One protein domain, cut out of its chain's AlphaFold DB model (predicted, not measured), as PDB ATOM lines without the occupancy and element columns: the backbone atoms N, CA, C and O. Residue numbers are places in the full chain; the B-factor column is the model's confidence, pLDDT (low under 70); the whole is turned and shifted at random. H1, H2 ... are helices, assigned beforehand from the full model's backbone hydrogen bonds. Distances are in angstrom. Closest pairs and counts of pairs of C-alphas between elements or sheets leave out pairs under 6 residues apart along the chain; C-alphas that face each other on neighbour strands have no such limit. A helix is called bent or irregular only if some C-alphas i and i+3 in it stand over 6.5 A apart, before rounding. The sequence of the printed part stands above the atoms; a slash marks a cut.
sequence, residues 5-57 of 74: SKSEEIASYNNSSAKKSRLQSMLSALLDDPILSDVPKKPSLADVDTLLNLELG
ATOM      1  N   SER A   5     -13.799   0.996  34.838       51.16
ATOM      2  CA  SER A   5     -14.676  -0.174  34.670       51.16
ATOM      3  C   SER A   5     -14.081  -1.299  33.810       51.16
ATOM      4  O   SER A   5     -14.356  -2.472  34.048       51.16
ATOM      5  N   LYS A   6     -13.219  -0.978  32.835       48.22
ATOM      6  CA  LYS A   6     -12.689  -1.968  31.874       48.22
ATOM      7  C   LYS A   6     -11.598  -2.872  32.467       48.22
ATOM      8  O   LYS A   6     -11.479  -4.031  32.080       48.22
ATOM      9  N   SER A   7     -10.810  -2.368  33.419       47.84
ATOM     10  CA  SER A   7      -9.747  -3.146  34.075       47.84
ATOM     11  C   SER A   7     -10.280  -4.119  35.130       47.84
ATOM     12  O   SER A   7      -9.711  -5.197  35.308       47.84
ATOM     13  N   GLU A   8     -11.389  -3.784  35.794       50.78
ATOM     14  CA  GLU A   8     -12.014  -4.635  36.814       50.78
ATOM     15  C   GLU A   8     -12.706  -5.867  36.207       50.78
ATOM     16  O   GLU A   8     -12.615  -6.965  36.763       50.78
ATOM     17  N   GLU A   9     -13.317  -5.737  35.023       55.00
ATOM     18  CA  GLU A   9     -13.875  -6.882  34.287       55.00
ATOM     19  C   GLU A   9     -12.793  -7.890  33.887       55.00
ATOM     20  O   GLU A   9     -12.928  -9.083  34.175       55.00
ATOM     21  N   ILE A  10     -11.684  -7.420  33.301       55.88
ATOM     22  CA  ILE A  10     -10.559  -8.270  32.867       55.88
ATOM     23  C   ILE A  10      -9.973  -9.052  34.056       55.88
ATOM     24  O   ILE A  10      -9.689 -10.247  33.943       55.88
ATOM     25  N   ALA A  11      -9.861  -8.415  35.226       54.12
ATOM     26  CA  ALA A  11      -9.404  -9.063  36.455       54.12
ATOM     27  C   ALA A  11     -10.407 -10.106  36.999       54.12
ATOM     28  O   ALA A  11     -10.000 -11.156  37.500       54.12
ATOM     29  N   SER A  12     -11.717  -9.875  36.849       54.75
ATOM     30  CA  SER A  12     -12.777 -10.801  37.284       54.75
ATOM     31  C   SER A  12     -12.802 -12.113  36.488       54.75
ATOM     32  O   SER A  12     -13.162 -13.167  37.030       54.75
ATOM     33  N   TYR A  13     -12.374 -12.085  35.220       53.78
ATOM     34  CA  TYR A  13     -12.232 -13.290  34.393       53.78
ATOM     35  C   TYR A  13     -11.084 -14.200  34.851       53.78
ATOM     36  O   TYR A  13     -11.192 -15.422  34.738       53.78
ATOM     37  N   ASN A  14     -10.023 -13.632  35.433       58.16
ATOM     38  CA  ASN A  14      -8.881 -14.396  35.942       58.16
ATOM     39  C   ASN A  14      -9.146 -15.075  37.296       58.16
ATOM     40  O   ASN A  14      -8.430 -16.008  37.651       58.16
ATOM     41  N   ASN A  15     -10.177 -14.653  38.037       64.25
ATOM     42  CA  ASN A  15     -10.392 -15.077  39.425       64.25
ATOM     43  C   ASN A  15     -11.336 -16.291  39.595       64.25
ATOM     44  O   ASN A  15     -11.549 -16.754  40.711       64.25
ATOM     45  N   SER A  16     -11.939 -16.830  38.523       71.12
ATOM     46  CA  SER A  16     -12.863 -17.975  38.651       71.12
ATOM     47  C   SER A  16     -12.736 -18.999  37.520       71.12
ATOM     48  O   SER A  16     -13.020 -18.725  36.353       71.12
ATOM     49  N   SER A  17     -12.347 -20.226  37.883       74.56
ATOM     50  CA  SER A  17     -12.160 -21.355  36.957       74.56
ATOM     51  C   SER A  17     -13.419 -21.684  36.145       74.56
ATOM     52  O   SER A  17     -13.319 -22.004  34.964       74.56
ATOM     53  N   ALA A  18     -14.603 -21.529  36.745       76.56
ATOM     54  CA  ALA A  18     -15.891 -21.747  36.086       76.56
ATOM     55  C   ALA A  18     -16.200 -20.708  34.992       76.56
ATOM     56  O   ALA A  18     -16.744 -21.052  33.945       76.56
ATOM     57  N   LYS A  19     -15.831 -19.432  35.188       78.12
ATOM     58  CA  LYS A  19     -15.988 -18.418  34.130       78.12
ATOM     59  C   LYS A  19     -15.020 -18.687  32.984       78.12
ATOM     60  O   LYS A  19     -15.407 -18.578  31.825       78.12
ATOM     61  N   LYS A  20     -13.792 -19.106  33.308       80.25
ATOM     62  CA  LYS A  20     -12.787 -19.486  32.312       80.25
ATOM     63  C   LYS A  20     -13.235 -20.689  31.480       80.25
ATOM     64  O   LYS A  20     -13.100 -20.636  30.264       80.25
ATOM     65  N   SER A  21     -13.802 -21.737  32.088       80.50
ATOM     66  CA  SER A  21     -14.302 -22.891  31.326       80.50
ATOM     67  C   SER A  21     -15.456 -22.508  30.398       80.50
ATOM     68  O   SER A  21     -15.425 -22.860  29.224       80.50
ATOM     69  N   ARG A  22     -16.415 -21.699  30.875       84.38
ATOM     70  CA  ARG A  22     -17.517 -21.183  30.046       84.38
ATOM     71  C   ARG A  22     -17.010 -20.379  28.847       84.38
ATOM     72  O   ARG A  22     -17.501 -20.571  27.739       84.38
ATOM     73  N   LEU A  23     -16.025 -19.508  29.062       83.62
ATOM     74  CA  LEU A  23     -15.370 -18.741  27.999       83.62
ATOM     75  C   LEU A  23     -14.673 -19.643  26.985       83.62
ATOM     76  O   LEU A  23     -14.823 -19.428  25.790       83.62
ATOM     77  N   GLN A  24     -13.949 -20.663  27.445       84.62
ATOM     78  CA  GLN A  24     -13.288 -21.624  26.558       84.62
ATOM     79  C   GLN A  24     -14.301 -22.420  25.722       84.62
ATOM     80  O   GLN A  24     -14.081 -22.620  24.528       84.62
ATOM     81  N   SER A  25     -15.437 -22.815  26.306       87.31
ATOM     82  CA  SER A  25     -16.526 -23.464  25.566       87.31
ATOM     83  C   SER A  25     -17.156 -22.537  24.528       87.31
ATOM     84  O   SER A  25     -17.335 -22.952  23.388       87.31
ATOM     85  N   MET A  26     -17.452 -21.282  24.888       88.44
ATOM     86  CA  MET A  26     -17.982 -20.298  23.934       88.44
ATOM     87  C   MET A  26     -16.985 -20.005  22.812       88.44
ATOM     88  O   MET A  26     -17.374 -19.982  21.652       88.44
ATOM     89  N   LEU A  27     -15.703 -19.829  23.143       83.75
ATOM     90  CA  LEU A  27     -14.651 -19.588  22.159       83.75
ATOM     91  C   LEU A  27     -14.529 -20.756  21.178       83.75
ATOM     92  O   LEU A  27     -14.432 -20.524  19.980       83.75
ATOM     93  N   SER A  28     -14.579 -21.997  21.670       85.12
ATOM     94  CA  SER A  28     -14.524 -23.185  20.808       85.12
ATOM     95  C   SER A  28     -15.717 -23.240  19.852       85.12
ATOM     96  O   SER A  28     -15.523 -23.409  18.657       85.12
ATOM     97  N   ALA A  29     -16.935 -22.998  20.354       88.62
ATOM     98  CA  ALA A  29     -18.139 -22.983  19.523       88.62
ATOM     99  C   ALA A  29     -18.110 -21.888  18.440       88.62
ATOM    100  O   ALA A  29     -18.575 -22.123  17.331       88.62
ATOM    101  N   LEU A  30     -17.552 -20.711  18.748       83.44
ATOM    102  CA  LEU A  30     -17.385 -19.626  17.776       83.44
ATOM    103  C   LEU A  30     -16.326 -19.965  16.717       83.44
ATOM    104  O   LEU A  30     -16.541 -19.716  15.540       83.44
ATOM    105  N   LEU A  31     -15.194 -20.558  17.111       81.12
ATOM    106  CA  LEU A  31     -14.121 -20.934  16.180       81.12
ATOM    107  C   LEU A  31     -14.499 -22.074  15.218       81.12
ATOM    108  O   LEU A  31     -13.832 -22.245  14.194       81.12
ATOM    109  N   ASP A  32     -15.529 -22.850  15.552       87.06
ATOM    110  CA  ASP A  32     -16.080 -23.906  14.702       87.06
ATOM    111  C   ASP A  32     -17.162 -23.388  13.730       87.06
ATOM    112  O   ASP A  32     -17.589 -24.131  12.842       87.06
ATOM    113  N   ASP A  33     -17.603 -22.129  13.859       89.81
ATOM    114  CA  ASP A  33     -18.629 -21.549  12.991       89.81
ATOM    115  C   ASP A  33     -18.055 -21.218  11.594       89.81
ATOM    116  O   ASP A  33     -17.110 -20.429  11.480       89.81
ATOM    117  N   PRO A  34     -18.617 -21.773  10.499       87.56
ATOM    118  CA  PRO A  34     -18.157 -21.492   9.139       87.56
ATOM    119  C   PRO A  34     -18.261 -20.013   8.733       87.56
ATOM    120  O   PRO A  34     -17.527 -19.597   7.831       87.56
ATOM    121  N   ILE A  35     -19.119 -19.210   9.381       89.31
ATOM    122  CA  ILE A  35     -19.214 -17.765   9.115       89.31
ATOM    123  C   ILE A  35     -17.942 -17.011   9.519       89.31
ATOM    124  O   ILE A  35     -17.676 -15.954   8.965       89.31
ATOM    125  N   LEU A  36     -17.157 -17.571  10.445       78.75
ATOM    126  CA  LEU A  36     -15.894 -17.010  10.934       78.75
ATOM    127  C   LEU A  36     -14.677 -17.721  10.325       78.75
ATOM    128  O   LEU A  36     -13.584 -17.683  10.888       78.75
ATOM    129  N   SER A  37     -14.847 -18.415   9.194       82.19
ATOM    130  CA  SER A  37     -13.766 -19.168   8.537       82.19
ATOM    131  C   SER A  37     -12.597 -18.298   8.055       82.19
ATOM    132  O   SER A  37     -11.488 -18.801   7.870       82.19
ATOM    133  N   ASP A  38     -12.836 -17.004   7.881       79.12
ATOM    134  CA  ASP A  38     -11.864 -15.959   7.572       79.12
ATOM    135  C   ASP A  38     -11.127 -15.427   8.815       79.12
ATOM    136  O   ASP A  38     -10.062 -14.815   8.688       79.12
ATOM    137  N   VAL A  39     -11.638 -15.698  10.019       72.12
ATOM    138  CA  VAL A  39     -11.020 -15.282  11.279       72.12
ATOM    139  C   VAL A  39      -9.875 -16.238  11.645       72.12
ATOM    140  O   VAL A  39     -10.065 -17.454  11.755       72.12
ATOM    141  N   PRO A  40      -8.659 -15.724  11.897       76.38
ATOM    142  CA  PRO A  40      -7.545 -16.550  12.343       76.38
ATOM    143  C   PRO A  40      -7.886 -17.304  13.636       76.38
ATOM    144  O   PRO A  40      -8.273 -16.704  14.632       76.38
ATOM    145  N   LYS A  41      -7.657 -18.624  13.673       78.12
ATOM    146  CA  LYS A  41      -7.949 -19.468  14.856       78.12
ATOM    147  C   LYS A  41      -7.104 -19.147  16.095       78.12
ATOM    148  O   LYS A  41      -7.405 -19.603  17.196       78.12
ATOM    149  N   LYS A  42      -6.001 -18.423  15.908       78.62
ATOM    150  CA  LYS A  42      -5.088 -17.971  16.964       78.62
ATOM    151  C   LYS A  42      -4.649 -16.542  16.649       78.62
ATOM    152  O   LYS A  42      -3.516 -16.357  16.207       78.62
ATOM    153  N   PRO A  43      -5.541 -15.553  16.811       76.62
ATOM    154  CA  PRO A  43      -5.181 -14.174  16.543       76.62
ATOM    155  C   PRO A  43      -4.194 -13.707  17.617       76.62
ATOM    156  O   PRO A  43      -4.319 -14.055  18.797       76.62
ATOM    157  N   SER A  44      -3.189 -12.936  17.217       84.44
ATOM    158  CA  SER A  44      -2.367 -12.203  18.171       84.44
ATOM    159  C   SER A  44      -3.169 -11.046  18.769       84.44
ATOM    160  O   SER A  44      -4.176 -10.603  18.217       84.44
ATOM    161  N   LEU A  45      -2.710 -10.516  19.903       82.62
ATOM    162  CA  LEU A  45      -3.320  -9.329  20.514       82.62
ATOM    163  C   LEU A  45      -3.307  -8.124  19.553       82.62
ATOM    164  O   LEU A  45      -4.253  -7.344  19.546       82.62
ATOM    165  N   ALA A  46      -2.274  -8.021  18.711       82.50
ATOM    166  CA  ALA A  46      -2.168  -7.001  17.671       82.50
ATOM    167  C   ALA A  46      -3.191  -7.209  16.541       82.50
ATOM    168  O   ALA A  46      -3.753  -6.235  16.045       82.50
ATOM    169  N   ASP A  47      -3.479  -8.459  16.167       81.50
ATOM    170  CA  ASP A  47      -4.497  -8.763  15.154       81.50
ATOM    171  C   ASP A  47      -5.892  -8.376  15.655       81.50
ATOM    172  O   ASP A  47      -6.658  -7.749  14.928       81.50
ATOM    173  N   VAL A  48      -6.203  -8.686  16.921       83.12
ATOM    174  CA  VAL A  48      -7.479  -8.298  17.546       83.12
ATOM    175  C   VAL A  48      -7.616  -6.779  17.606       83.12
ATOM    176  O   VAL A  48      -8.660  -6.254  17.234       83.12
ATOM    177  N   ASP A  49      -6.568  -6.073  18.033       81.62
ATOM    178  CA  ASP A  49      -6.570  -4.609  18.079       81.62
ATOM    179  C   ASP A  49      -6.754  -4.003  16.678       81.62
ATOM    180  O   ASP A  49      -7.516  -3.056  16.489       81.62
ATOM    181  N   THR A  50      -6.141  -4.606  15.657       83.31
ATOM    182  CA  THR A  50      -6.308  -4.188  14.259       83.31
ATOM    183  C   THR A  50      -7.743  -4.396  13.767       83.31
ATOM    184  O   THR A  50      -8.316  -3.477  13.187       83.31
ATOM    185  N   LEU A  51      -8.355  -5.559  14.025       82.06
ATOM    186  CA  LEU A  51      -9.747  -5.851  13.643       82.06
ATOM    187  C   LEU A  51     -10.745  -4.911  14.329       82.06
ATOM    188  O   LEU A  51     -11.683  -4.432  13.697       82.06
ATOM    189  N   LEU A  52     -10.514  -4.597  15.604       83.62
ATOM    190  CA  LEU A  52     -11.353  -3.676  16.367       83.62
ATOM    191  C   LEU A  52     -11.255  -2.254  15.803       83.62
ATOM    192  O   LEU A  52     -12.267  -1.584  15.613       83.62
ATOM    193  N   ASN A  53     -10.042  -1.816  15.463       82.69
ATOM    194  CA  ASN A  53      -9.839  -0.538  14.795       82.69
ATOM    195  C   ASN A  53     -10.435  -0.520  13.373       82.69
ATOM    196  O   ASN A  53     -10.875   0.531  12.919       82.69
ATOM    197  N   LEU A  54     -10.476  -1.649  12.654       82.62
ATOM    198  CA  LEU A  54     -11.111  -1.729  11.330       82.62
ATOM    199  C   LEU A  54     -12.627  -1.549  11.436       82.62
ATOM    200  O   LEU A  54     -13.179  -0.715  10.724       82.62
ATOM    201  N   GLU A  55     -13.270  -2.260  12.364       83.56
ATOM    202  CA  GLU A  55     -14.711  -2.150  12.634       83.56
ATOM    203  C   GLU A  55     -15.104  -0.729  13.070       83.56
ATOM    204  O   GLU A  55     -16.105  -0.174  12.624       83.56
ATOM    205  N   LEU A  56     -14.273  -0.095  13.902       86.94
ATOM    206  CA  LEU A  56     -14.475   1.287  14.347       86.94
ATOM    207  C   LEU A  56     -14.090   2.337  13.289       86.94
ATOM    208  O   LEU A  56     -14.223   3.535  13.542       86.94
ATOM    209  N   GLY A  57     -13.585   1.919  12.123       83.12
ATOM    210  CA  GLY A  57     -13.122   2.811  11.057       83.12
ATOM    211  C   GLY A  57     -11.852   3.605  11.394       83.12
ATOM    212  O   GLY A  57     -11.513   4.552  10.687       83.12
TER     213      GLY A  57
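What this domain is: This is residues 5 to 57 of the 74 residues of the protein "U11/U12 small nuclear ribonucleoprotein 25 kDa protein" of Ananas comosus (UniProt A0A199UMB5). The model is an open three-sided frame: the longest helix, H2, makes the bar, H1 makes one leg from its first end, and at its other end the unnamed stretch of residues 32 to 44 folds back to H3, which makes the foot of the second leg. H1 and H2 meet at a corner, H3 touches no helix, and the space between the two legs is empty. The printed part has 53 residues, with three named helices in the order H1, H2, H3 and no named strand; the class is all helix. The whole is loose, with a radius of gyration of the C-alphas of 13.3 A, and the C-alphas span 31 by 26 by 16 A along their three main axes.

Where its parts are: H2 is residues 17 to 31, 15 residues and 20.9 A from first to last C-alpha; it runs from C-alpha 17 at (-12.160, -21.355, 36.957) to C-alpha 31 at (-14.121, -20.934, 16.180). H1 is residues 5 to 14, 15.4 A long, and begins at C-alpha 5 at (-14.676, -0.174, 34.670). H3 is residues 45 to 55, 15.6 A long, and ends at C-alpha 55 at (-14.711, -2.150, 12.634). No helix is bent or irregular.

How they stand to each other: H1 and H2 only just touch, with 3 pairs of C-alphas within 8 A, and they touch only at the corner by their link. H2 touches H1 with residues 19 to 20 alone. The closest C-alphas of the two helices are those of Tyr 13 and Lys 19, 6.4 A apart. Their lines are about perpendicular, at 82 degrees, and their centres are 16.4 A apart. H2 and H3 are apart, and so are H1 and H3. In H2 and H3 every O i to N i+4 pair is within hydrogen-bond range; in H1 3 of 6 are, and 4 of its 7 O i to N i+3 pairs.

The domain as a whole: The two C-alphas farthest apart are those of Ser 17 and Gly 57, at 35.4 A, while the first and last printed C-alphas, of Ser 5 and Gly 57, are 23.9 A apart. The printed part has no cut. The link from H1 to H2 is tight, with 2 residues, and the link from H2 to H3 is long, with 13. Residues 5 to 12, 14 to 22, 33 to 38 and 52 to 57 stand free. The mean pLDDT of the printed part is 76.3; residues 5 to 15 are under 70, and H1 has a mean of 53.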